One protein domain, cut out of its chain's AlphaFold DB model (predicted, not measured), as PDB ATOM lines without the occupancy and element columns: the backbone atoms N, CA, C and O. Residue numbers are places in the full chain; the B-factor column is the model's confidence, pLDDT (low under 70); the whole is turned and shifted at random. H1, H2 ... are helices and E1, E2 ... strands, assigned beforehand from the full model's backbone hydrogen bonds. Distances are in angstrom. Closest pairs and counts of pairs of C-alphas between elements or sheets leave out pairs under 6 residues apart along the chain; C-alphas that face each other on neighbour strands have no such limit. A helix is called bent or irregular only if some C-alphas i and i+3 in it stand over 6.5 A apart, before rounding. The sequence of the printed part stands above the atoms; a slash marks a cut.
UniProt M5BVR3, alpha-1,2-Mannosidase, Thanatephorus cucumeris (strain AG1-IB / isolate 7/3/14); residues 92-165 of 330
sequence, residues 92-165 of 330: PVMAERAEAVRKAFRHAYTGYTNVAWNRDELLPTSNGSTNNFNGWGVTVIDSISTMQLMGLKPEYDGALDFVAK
ATOM      1  N   PRO A  92      61.762 -30.468 -27.723       91.62
ATOM      2  CA  PRO A  92      60.935 -30.182 -26.553       91.62
ATOM      3  C   PRO A  92      59.874 -29.100 -26.791       91.62
ATOM      4  O   PRO A  92      58.765 -29.212 -26.273       91.62
ATOM      5  N   VAL A  93      60.173 -28.081 -27.606       93.88
ATOM      6  CA  VAL A  93      59.237 -26.982 -27.896       93.88
ATOM      7  C   VAL A  93      58.064 -27.483 -28.733       93.88
ATOM      8  O   VAL A  93      56.908 -27.119 -28.501       93.88
ATOM      9  N   MET A  94      58.334 -28.348 -29.711       91.88
ATOM     10  CA  MET A  94      57.284 -28.953 -30.531       91.88
ATOM     11  C   MET A  94      56.447 -29.955 -29.731       91.88
ATOM     12  O   MET A  94      55.236 -30.024 -29.937       91.88
ATOM     13  N   ALA A  95      57.061 -30.681 -28.794       89.88
ATOM     14  CA  ALA A  95      56.345 -31.566 -27.881       89.88
ATOM     15  C   ALA A  95      55.379 -30.787 -26.967       89.88
ATOM     16  O   ALA A  95      54.211 -31.162 -26.851       89.88
ATOM     17  N   GLU A  96      55.827 -29.668 -26.390       93.75
ATOM     18  CA  GLU A  96      54.989 -28.782 -25.572       93.75
ATOM     19  C   GLU A  96      53.800 -28.227 -26.372       93.75
ATOM     20  O   GLU A  96      52.653 -28.286 -25.925       93.75
ATOM     21  N   ARG A  97      54.047 -27.743 -27.597       95.38
ATOM     22  CA  ARG A  97      52.992 -27.226 -28.484       95.38
ATOM     23  C   ARG A  97      51.980 -28.298 -28.875       95.38
ATOM     24  O   ARG A  97      50.782 -28.025 -28.864       95.38
ATOM     25  N   ALA A  98      52.440 -29.506 -29.201       91.94
ATOM     26  CA  ALA A  98      51.552 -30.622 -29.513       91.94
ATOM     27  C   ALA A  98      50.638 -30.946 -28.323       91.94
ATOM     28  O   ALA A  98      49.434 -31.131 -28.505       91.94
ATOM     29  N   GLU A  99      51.175 -30.937 -27.099       94.25
ATOM     30  CA  GLU A  99      50.367 -31.162 -25.900       94.25
ATOM     31  C   GLU A  99      49.377 -30.024 -25.629       94.25
ATOM     32  O   GLU A  99      48.224 -30.277 -25.275       94.25
ATOM     33  N   ALA A 100      49.763 -28.770 -25.876       97.31
ATOM     34  CA  ALA A 100      48.840 -27.641 -25.788       97.31
ATOM     35  C   ALA A 100      47.644 -27.796 -26.750       97.31
ATOM     36  O   ALA A 100      46.502 -27.534 -26.359       97.31
ATOM     37  N   VAL A 101      47.875 -28.289 -27.974       97.75
ATOM     38  CA  VAL A 101      46.802 -28.588 -28.941       97.75
ATOM     39  C   VAL A 101      45.921 -29.744 -28.455       97.75
ATOM     40  O   VAL A 101      44.696 -29.618 -28.499       97.75
ATOM     41  N   ARG A 102      46.498 -30.832 -27.916       96.19
ATOM     42  CA  ARG A 102      45.708 -31.930 -27.317       96.19
ATOM     43  C   ARG A 102      44.818 -31.431 -26.182       96.19
ATOM     44  O   ARG A 102      43.650 -31.809 -26.096       96.19
ATOM     45  N   LYS A 103      45.337 -30.550 -25.322       97.94
ATOM     46  CA  LYS A 103      44.568 -29.941 -24.230       97.94
ATOM     47  C   LYS A 103      43.412 -29.083 -24.752       97.94
ATOM     48  O   LYS A 103      42.314 -29.163 -24.203       97.94
ATOM     49  N   ALA A 104      43.633 -28.299 -25.806       98.62
ATOM     50  CA  ALA A 104      42.581 -27.502 -26.438       98.62
ATOM     51  C   ALA A 104      41.484 -28.387 -27.058       98.62
ATOM     52  O   ALA A 104      40.300 -28.127 -26.839       98.62
ATOM     53  N   PHE A 105      41.867 -29.467 -27.748       98.62
ATOM     54  CA  PHE A 105      40.922 -30.457 -28.266       98.62
ATOM     55  C   PHE A 105      40.080 -31.059 -27.136       98.62
ATOM     56  O   PHE A 105      38.853 -31.013 -27.191       98.62
ATOM     57  N   ARG A 106      40.720 -31.556 -26.067       98.56
ATOM     58  CA  ARG A 106      40.013 -32.139 -24.916       98.56
ATOM     59  C   ARG A 106      39.073 -31.147 -24.249       98.56
ATOM     60  O   ARG A 106      37.977 -31.534 -23.865       98.56
ATOM     61  N   HIS A 107      39.471 -29.883 -24.127       98.31
ATOM     62  CA  HIS A 107      38.602 -28.835 -23.596       98.31
ATOM     63  C   HIS A 107      37.320 -28.691 -24.430       98.31
ATOM     64  O   HIS A 107      36.223 -28.767 -23.876       98.31
ATOM     65  N   ALA A 108      37.450 -28.557 -25.755       98.44
ATOM     66  CA  ALA A 108      36.306 -28.427 -26.655       98.44
ATOM     67  C   ALA A 108      35.435 -29.697 -26.676       98.44
ATOM     68  O   ALA A 108      34.217 -29.614 -26.522       98.44
ATOM     69  N   TYR A 109      36.055 -30.874 -26.797       98.44
ATOM     70  CA  TYR A 109      35.351 -32.154 -26.859       98.44
ATOM     71  C   TYR A 109      34.649 -32.502 -25.537       98.44
ATOM     72  O   TYR A 109      33.523 -32.995 -25.541       98.44
ATOM     73  N   THR A 110      35.250 -32.168 -24.390       98.12
ATOM     74  CA  THR A 110      34.600 -32.304 -23.073       98.12
ATOM     75  C   THR A 110      33.392 -31.371 -22.959       98.12
ATOM     76  O   THR A 110      32.332 -31.781 -22.497       98.12
ATOM     77  N   GLY A 111      33.511 -30.123 -23.424       98.12
ATOM     78  CA  GLY A 111      32.371 -29.205 -23.487       98.12
ATOM     79  C   GLY A 111      31.226 -29.761 -24.339       98.12
ATOM     80  O   GLY A 111      30.073 -29.745 -23.913       98.12
ATOM     81  N   TYR A 112      31.552 -30.316 -25.511       98.56
ATOM     82  CA  TYR A 112      30.581 -30.952 -26.401       98.56
ATOM     83  C   TYR A 112      29.909 -32.167 -25.746       98.56
ATOM     84  O   TYR A 112      28.685 -32.221 -25.674       98.56
ATOM     85  N   THR A 113      30.689 -33.116 -25.226       97.88
ATOM     86  CA  THR A 113      30.164 -34.353 -24.618       97.88
ATOM     87  C   THR A 113      29.280 -34.086 -23.399       97.88
ATOM     88  O   THR A 113      28.313 -34.810 -23.183       97.88
ATOM     89  N   ASN A 114      29.530 -33.015 -22.645       97.56
ATOM     90  CA  ASN A 114      28.710 -32.658 -21.486       97.56
ATOM     91  C   ASN A 114      27.338 -32.058 -21.843       97.56
ATOM     92  O   ASN A 114      26.411 -32.142 -21.040       97.56
ATOM     93  N   VAL A 115      27.208 -31.407 -23.002       97.94
ATOM     94  CA  VAL A 115      26.074 -30.499 -23.290       97.94
ATOM     95  C   VAL A 115      25.324 -30.872 -24.566       97.94
ATOM     96  O   VAL A 115      24.110 -30.703 -24.660       97.94
ATOM     97  N   ALA A 116      26.046 -31.371 -25.560       97.94
ATOM     98  CA  ALA A 116      25.582 -31.573 -26.924       97.94
ATOM     99  C   ALA A 116      25.773 -33.024 -27.399       97.94
ATOM    100  O   ALA A 116      25.734 -33.285 -28.598       97.94
ATOM    101  N   TRP A 117      25.963 -33.985 -26.489       96.94
ATOM    102  CA  TRP A 117      26.059 -35.400 -26.855       96.94
ATOM    103  C   TRP A 117      24.823 -35.864 -27.642       96.94
ATOM    104  O   TRP A 117      23.689 -35.545 -27.277       96.94
ATOM    105  N   ASN A 118      25.037 -36.612 -28.730       93.25
ATOM    106  CA  ASN A 118      24.013 -36.983 -29.724       93.25
ATOM    107  C   ASN A 118      23.384 -35.802 -30.493       93.25
ATOM    108  O   ASN A 118      22.364 -35.975 -31.158       93.25
ATOM    109  N   ARG A 119      23.954 -34.597 -30.402       96.75
ATOM    110  CA  ARG A 119      23.608 -33.436 -31.234       96.75
ATOM    111  C   ARG A 119      24.772 -33.107 -32.148       96.75
ATOM    112  O   ARG A 119      25.904 -33.498 -31.863       96.75
ATOM    113  N   ASP A 120      24.511 -32.387 -33.229       97.12
ATOM    114  CA  ASP A 120      25.565 -32.094 -34.199       97.12
ATOM    115  C   ASP A 120      26.631 -31.181 -33.608       97.12
ATOM    116  O   ASP A 120      27.812 -31.502 -33.708       97.12
ATOM    117  N   GLU A 121      26.230 -30.082 -32.968       97.88
ATOM    118  CA  GLU A 121      27.153 -29.030 -32.540       97.88
ATOM    119  C   GLU A 121      26.812 -28.464 -31.154       97.88
ATOM    120  O   GLU A 121      25.648 -28.351 -30.755       97.88
ATOM    121  N   LEU A 122      27.861 -28.056 -30.435       98.31
ATOM    122  CA  LEU A 122      27.787 -27.274 -29.200       98.31
ATOM    123  C   LEU A 122      27.569 -25.789 -29.525       98.31
ATOM    124  O   LEU A 122      28.227 -25.240 -30.404       98.31
ATOM    125  N   LEU A 123      26.719 -25.111 -28.750       98.00
ATOM    126  CA  LEU A 123      26.630 -23.649 -28.723       98.00
ATOM    127  C   LEU A 123      27.440 -23.121 -27.524       98.00
ATOM    128  O   LEU A 123      26.912 -23.062 -26.410       98.00
ATOM    129  N   PRO A 124      28.722 -22.742 -27.706       96.19
ATOM    130  CA  PRO A 124      29.667 -22.577 -26.596       96.19
ATOM    131  C   PRO A 124      29.380 -21.366 -25.700       96.19
ATOM    132  O   PRO A 124      29.785 -21.353 -24.544       96.19
ATOM    133  N   THR A 125      28.687 -20.343 -26.206       96.94
ATOM    134  CA  THR A 125      28.369 -19.127 -25.437       96.94
ATOM    135  C   THR A 125      27.080 -19.247 -24.631       96.94
ATOM    136  O   THR A 125      26.940 -18.579 -23.611       96.94
ATOM    137  N   SER A 126      26.137 -20.078 -25.079       96.81
ATOM    138  CA  SER A 126      24.845 -20.290 -24.418       96.81
ATOM    139  C   SER A 126      24.757 -21.615 -23.667       96.81
ATOM    140  O   SER A 126      23.753 -21.858 -23.002       96.81
ATOM    141  N   ASN A 127      25.780 -22.467 -23.773       95.50
ATOM    142  CA  ASN A 127      25.775 -23.825 -23.238       95.50
ATOM    143  C   ASN A 127      24.579 -24.654 -23.750       95.50
ATOM    144  O   ASN A 127      23.947 -25.398 -23.002       95.50
ATOM    145  N   GLY A 128      24.241 -24.468 -25.030       97.38
ATOM    146  CA  GLY A 128      23.175 -25.185 -25.730       97.38
ATOM    147  C   GLY A 128      23.716 -26.111 -26.819       97.38
ATOM    148  O   GLY A 128      24.917 -26.347 -26.918       97.38
ATOM    149  N   SER A 129      22.834 -26.604 -27.682       97.94
ATOM    150  CA  SER A 129      23.199 -27.439 -28.831       97.94
ATOM    151  C   SER A 129      22.331 -27.130 -30.049       97.94
ATOM    152  O   SER A 129      21.264 -26.525 -29.924       97.94
ATOM    153  N   THR A 130      22.799 -27.525 -31.233       97.06
ATOM    154  CA  THR A 130      22.056 -27.395 -32.494       97.06
ATOM    155  C   THR A 130      22.298 -28.599 -33.404       97.06
ATOM    156  O   THR A 130      23.300 -29.298 -33.259       97.06
ATOM    157  N   ASN A 131      21.367 -28.832 -34.333       94.75
ATOM    158  CA  ASN A 131      21.408 -29.912 -35.320       94.75
ATOM    159  C   ASN A 131      21.396 -29.335 -36.745       94.75
ATOM    160  O   ASN A 131      20.357 -29.312 -37.403       94.75
ATOM    161  N   ASN A 132      22.541 -28.815 -37.193       92.94
ATOM    162  CA  ASN A 132      22.695 -28.230 -38.531       92.94
ATOM    163  C   ASN A 132      23.046 -29.270 -39.614       92.94
ATOM    164  O   ASN A 132      23.005 -28.955 -40.800       92.94
ATOM    165  N   PHE A 133      23.381 -30.498 -39.216       93.88
ATOM    166  CA  PHE A 133      23.957 -31.546 -40.054       93.88
ATOM    167  C   PHE A 133      23.224 -32.872 -39.833       93.88
ATOM    168  O   PHE A 133      23.818 -33.867 -39.430       93.88
ATOM    169  N   ASN A 134      21.918 -32.888 -40.112       93.12
ATOM    170  CA  ASN A 134      21.015 -34.045 -40.001       93.12
ATOM    171  C   ASN A 134      20.703 -34.522 -38.567       93.12
ATOM    172  O   ASN A 134      19.793 -35.326 -38.383       93.12
ATOM    173  N   GLY A 135      21.386 -34.012 -37.542       94.12
ATOM    174  CA  GLY A 135      21.179 -34.412 -36.151       94.12
ATOM    175  C   GLY A 135      21.771 -35.770 -35.794       94.12
ATOM    176  O   GLY A 135      21.292 -36.394 -34.848       94.12
ATOM    177  N   TRP A 136      22.779 -36.235 -36.534       95.69
ATOM    178  CA  TRP A 136      23.434 -37.525 -36.303       95.69
ATOM    179  C   TRP A 136      24.708 -37.416 -35.458       95.69
ATOM    180  O   TRP A 136      25.387 -38.416 -35.242       95.69
ATOM    181  N   GLY A 137      25.044 -36.228 -34.955       96.19
ATOM    182  CA  GLY A 137      26.209 -36.041 -34.096       96.19
ATOM    183  C   GLY A 137      27.499 -35.809 -34.870       96.19
ATOM    184  O   GLY A 137      28.518 -36.427 -34.562       96.19
ATOM    185  N   VAL A 138      27.465 -34.907 -35.859       97.62
ATOM    186  CA  VAL A 138      28.607 -34.618 -36.746       97.62
ATOM    187  C   VAL A 138      29.918 -34.350 -36.001       97.62
ATOM    188  O   VAL A 138      30.958 -34.833 -36.434       97.62
ATOM    189  N   THR A 139      29.883 -33.668 -34.844       98.38
ATOM    190  CA  THR A 139      31.092 -33.382 -34.051       98.38
ATOM    191  C   THR A 139      31.824 -34.657 -33.641       98.38
ATOM    192  O   THR A 139      33.053 -34.671 -33.654       98.38
ATOM    193  N   VAL A 140      31.113 -35.740 -33.296       98.19
ATOM    194  CA  VAL A 140      31.768 -37.015 -32.969       98.19
ATOM    195  C   VAL A 140      32.510 -37.539 -34.190       98.19
ATOM    196  O   VAL A 140      33.682 -37.880 -34.071       98.19
ATOM    197  N   ILE A 141      31.853 -37.545 -35.353       98.06
ATOM    198  CA  ILE A 141      32.357 -38.140 -36.597       98.06
ATOM    199  C   ILE A 141      33.542 -37.362 -37.173       98.06
ATOM    200  O   ILE A 141      34.576 -37.967 -37.455       98.06
ATOM    201  N   ASP A 142      33.445 -36.032 -37.238       98.06
ATOM    202  CA  ASP A 142      34.540 -35.151 -37.675       98.06
ATOM    203  C   ASP A 142      35.756 -35.226 -36.725       98.06
ATOM    204  O   ASP A 142      36.885 -34.920 -37.112       98.06
ATOM    205  N   SER A 143      35.558 -35.665 -35.476       98.06
ATOM    206  CA  SER A 143      36.626 -35.721 -34.474       98.06
ATOM    207  C   SER A 143      37.382 -37.054 -34.417       98.06
ATOM    208  O   SER A 143      38.496 -37.074 -33.892       98.06
ATOM    209  N   ILE A 144      36.836 -38.160 -34.943       95.31
ATOM    210  CA  ILE A 144      37.401 -39.516 -34.752       95.31
ATOM    211  C   ILE A 144      38.836 -39.620 -35.278       95.31
ATOM    212  O   ILE A 144      39.741 -40.053 -34.561       95.31
ATOM    213  N   SER A 145      39.062 -39.186 -36.519       93.25
ATOM    214  CA  SER A 145      40.386 -39.208 -37.147       93.25
ATOM    215  C   SER A 145      41.385 -38.320 -36.396       93.25
ATOM    216  O   SER A 145      42.541 -38.699 -36.205       93.25
ATOM    217  N   THR A 146      40.927 -37.179 -35.875       95.44
ATOM    218  CA  THR A 146      41.740 -36.288 -35.036       95.44
ATOM    219  C   THR A 146      42.140 -36.963 -33.722       95.44
ATOM    220  O   THR A 146      43.308 -36.896 -33.336       95.44
ATOM    221  N   MET A 147      41.218 -37.669 -33.055       93.69
ATOM    222  CA  MET A 147      41.522 -38.431 -31.834       93.69
ATOM    223  C   MET A 147      42.596 -39.491 -32.084       93.69
ATOM    224  O   MET A 147      43.516 -39.621 -31.277       93.69
ATOM    225  N   GLN A 148      42.516 -40.201 -33.216       88.25
ATOM    226  CA  GLN A 148      43.517 -41.198 -33.605       88.25
ATOM    227  C   GLN A 148      44.896 -40.568 -33.806       88.25
ATOM    228  O   GLN A 148      45.875 -41.040 -33.233       88.25
ATOM    229  N   LEU A 149      44.974 -39.466 -34.561       88.25
ATOM    230  CA  LEU A 149      46.233 -38.753 -34.802       88.25
ATOM    231  C   LEU A 149      46.839 -38.173 -33.515       88.25
ATOM    232  O   LEU A 149      48.059 -38.080 -33.384       88.25
ATOM    233  N   MET A 150      46.000 -37.781 -32.557       89.56
ATOM    234  CA  MET A 150      46.442 -37.220 -31.281       89.56
ATOM    235  C   MET A 150      46.762 -38.274 -30.210       89.56
ATOM    236  O   MET A 150      47.332 -37.902 -29.181       89.56
ATOM    237  N   GLY A 151      46.433 -39.553 -30.423       86.19
ATOM    238  CA  GLY A 151      46.613 -40.614 -29.426       86.19
ATOM    239  C   GLY A 151      45.584 -40.581 -28.287       86.19
ATOM    240  O   GLY A 151      45.878 -40.986 -27.163       86.19
ATOM    241  N   LEU A 152      44.384 -40.052 -28.539       89.81
ATOM    242  CA  LEU A 152      43.328 -39.841 -27.541       89.81
ATOM    243  C   LEU A 152      42.437 -41.081 -27.403       89.81
ATOM    244  O   LEU A 152      41.285 -41.093 -27.833       89.81
ATOM    245  N   LYS A 153      43.002 -42.161 -26.848       86.56
ATOM    246  CA  LYS A 153      42.336 -43.470 -26.795       86.56
ATOM    247  C   LYS A 153      40.970 -43.461 -26.081       86.56
ATOM    248  O   LYS A 153      40.039 -44.025 -26.652       86.56
ATOM    249  N   PRO A 154      40.800 -42.863 -24.885       89.94
ATOM    250  CA  PRO A 154      39.500 -42.867 -24.208       89.94
ATOM    251  C   PRO A 154      38.394 -42.190 -25.028       89.94
ATOM    252  O   PRO A 154      37.284 -42.710 -25.129       89.94
ATOM    253  N   GLU A 155      38.709 -41.050 -25.642       94.38
ATOM    254  CA  GLU A 155      37.797 -40.302 -26.505       94.38
ATOM    255  C   GLU A 155      37.470 -41.097 -27.779       94.38
ATOM    256  O   GLU A 155      36.304 -41.195 -28.166       94.38
ATOM    257  N   TYR A 156      38.480 -41.734 -28.381       91.31
ATOM    258  CA  TYR A 156      38.320 -42.600 -29.549       91.31
ATOM    259  C   TYR A 156      37.422 -43.814 -29.265       91.31
ATOM    260  O   TYR A 156      36.497 -44.083 -30.031       91.31
ATOM    261  N   ASP A 157      37.636 -44.513 -28.147       87.75
ATOM    262  CA  ASP A 157      36.820 -45.667 -27.753       87.75
ATOM    263  C   ASP A 157      35.340 -45.270 -27.586       87.75
ATOM    264  O   ASP A 157      34.450 -45.983 -28.055       87.75
ATOM    265  N   GLY A 158      35.076 -44.112 -26.966       91.06
ATOM    266  CA  GLY A 158      33.724 -43.568 -26.820       91.06
ATOM    267  C   GLY A 158      33.084 -43.179 -28.156       91.06
ATOM    268  O   GLY A 158      31.886 -43.395 -28.359       91.06
ATOM    269  N   ALA A 159      33.875 -42.659 -29.098       94.81
ATOM    270  CA  ALA A 159      33.406 -42.361 -30.446       94.81
ATOM    271  C   ALA A 159      33.049 -43.633 -31.236       94.81
ATOM    272  O   ALA A 159      32.030 -43.653 -31.926       94.81
ATOM    273  N   LEU A 160      33.813 -44.723 -31.099       91.12
ATOM    274  CA  LEU A 160      33.460 -46.014 -31.708       91.12
ATOM    275  C   LEU A 160      32.135 -46.565 -31.158       91.12
ATOM    276  O   LEU A 160      31.310 -47.063 -31.927       91.12
ATOM    277  N   ASP A 161      31.900 -46.433 -29.850       92.31
ATOM    278  CA  ASP A 161      30.632 -46.833 -29.222       92.31
ATOM    279  C   ASP A 161      29.444 -45.985 -29.684       92.31
ATOM    280  O   ASP A 161      28.321 -46.489 -29.783       92.31
ATOM    281  N   PHE A 162      29.680 -44.704 -29.976       95.56
ATOM    282  CA  PHE A 162      28.693 -43.828 -30.598       95.56
ATOM    283  C   PHE A 162      28.374 -44.291 -32.025       95.56
ATOM    284  O   PHE A 162      27.212 -44.552 -32.341       95.56
ATOM    285  N   VAL A 163      29.404 -44.480 -32.859       95.56
ATOM    286  CA  VAL A 163      29.269 -44.913 -34.261       95.56
ATOM    287  C   VAL A 163      28.503 -46.229 -34.370       95.56
ATOM    288  O   VAL A 163      27.624 -46.364 -35.222       95.56
ATOM    289  N   ALA A 164      28.763 -47.186 -33.475       92.31
ATOM    290  CA  ALA A 164      28.075 -48.476 -33.460       92.31
ATOM    291  C   ALA A 164      26.541 -48.357 -33.396       92.31
ATOM    292  O   ALA A 164      25.833 -49.175 -33.993       92.31
ATOM    293  N   LYS A 165      26.028 -47.313 -32.737       93.38
ATOM    294  CA  LYS A 165      24.596 -47.093 -32.492       93.38
ATOM    295  C   LYS A 165      23.894 -46.269 -33.576       93.38
ATOM    296  O   LYS A 165      22.675 -46.172 -33.535       93.38
TER     297      LYS A 165
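This is residues 92 to 165 of the 330 residues of the protein "alpha-1,2-Mannosidase" of Thanatephorus cucumeris (strain AG1-IB / isolate 7/3/14) (UniProt M5BVR3). One long helix, H1, has a small strand hairpin, E1 and E2, at its later end, and from there the chain folds back in a helical hairpin, H2 and H3, with H2 near H1 and H3 packed on H2 but apart from H1, the centres of the three helices making a triangle. Residues 92 to 97, the first part of H1, stick out alone as an arm. The printed part has 74 residues, with three named helices and two named strands in the order H1, E1, E2, H2, H3; the two strands make one antiparallel sheet, in the order E1 - E2, and the class is mostly helix. The whole is only just compact, close to loose, with a radius of gyration of the C-alphas of 13.1 A, and the C-alphas span 42 by 30 by 17 A along their three main axes.

The printed part begins with H1, residues 92 to 115, which runs 35.0 A from C-alpha 92 at (60.935, -30.182, -26.553) to C-alpha 115 at (26.074, -30.499, -23.290); its x values fall from the one end to the other. A tight link of 5 residues leads to E1, residues 121 to 123, 6.6 A long. A tight link of 4 residues leads on to E2, residues 128 to 130, 7.2 A long. After a short link of 7 residues comes H2, residues 138 to 150, 18.8 A from first to last C-alpha, beginning with C-alpha 138 at (28.607, -34.618, -36.746). H2 is irregular: C-alphas 142 and 145 are 7.1 A apart, where about 5 A is found in a regular helix, and its line is a rough one. A tight link of 2 residues joins it to H3, residues 153 to 164, 16.5 A long, which ends with C-alpha 164 at (28.075, -48.476, -33.460).

H1 touches no helix. It is close to H2 but not clearly touching, with 1 pair of C-alphas within 8 A, those of Arg 102 and Met 150, 6.7 A apart. H1 and H2 run opposite ways at a shallow tilt of 25 degrees. At the later end of H1 the C-alphas of Tyr 112 and Leu 122 are 5.4 A apart, the closest of H1 and E1. The closest C-alphas of H1 and E2 are those of Val 115 and Gly 128, at 6.5 A. E1 and E2 are a hairpin of antiparallel neighbours, with 141 degrees between their directions; C-alphas 122 and 129 face each other at 4.6 A. Between these strands N 123 and O 128 are within hydrogen-bond range at 2.9 A, and N 121 and O 130 at 3.0 A. The closest C-alphas of E1 and H2 are those of Glu 121 and Thr 139, 6.1 A apart. H2 and H3 touch and form a helical hairpin; their closest C-alphas are those of Met 147 and Tyr 156, at 5.7 A. They run opposite ways at a steep tilt of 36 degrees, only just past shallow. H3 is apart from H1, E1 and E2. In H1 and H3 every O i to N i+4 pair is within hydrogen-bond range, and in H2 7 of 9 are.

The two C-alphas farthest apart are those of Pro 92 and Asn 134, at 42.3 A. The first and last printed C-alphas, those of Pro 92 and Lys 165, are 40.5 A apart. Residues 92 to 97, which belong to H1, stand free. The printed part has no cut, and no link is long. The mean pLDDT of the printed part is 95.0, and no printed residue is under 70 in this predicted model.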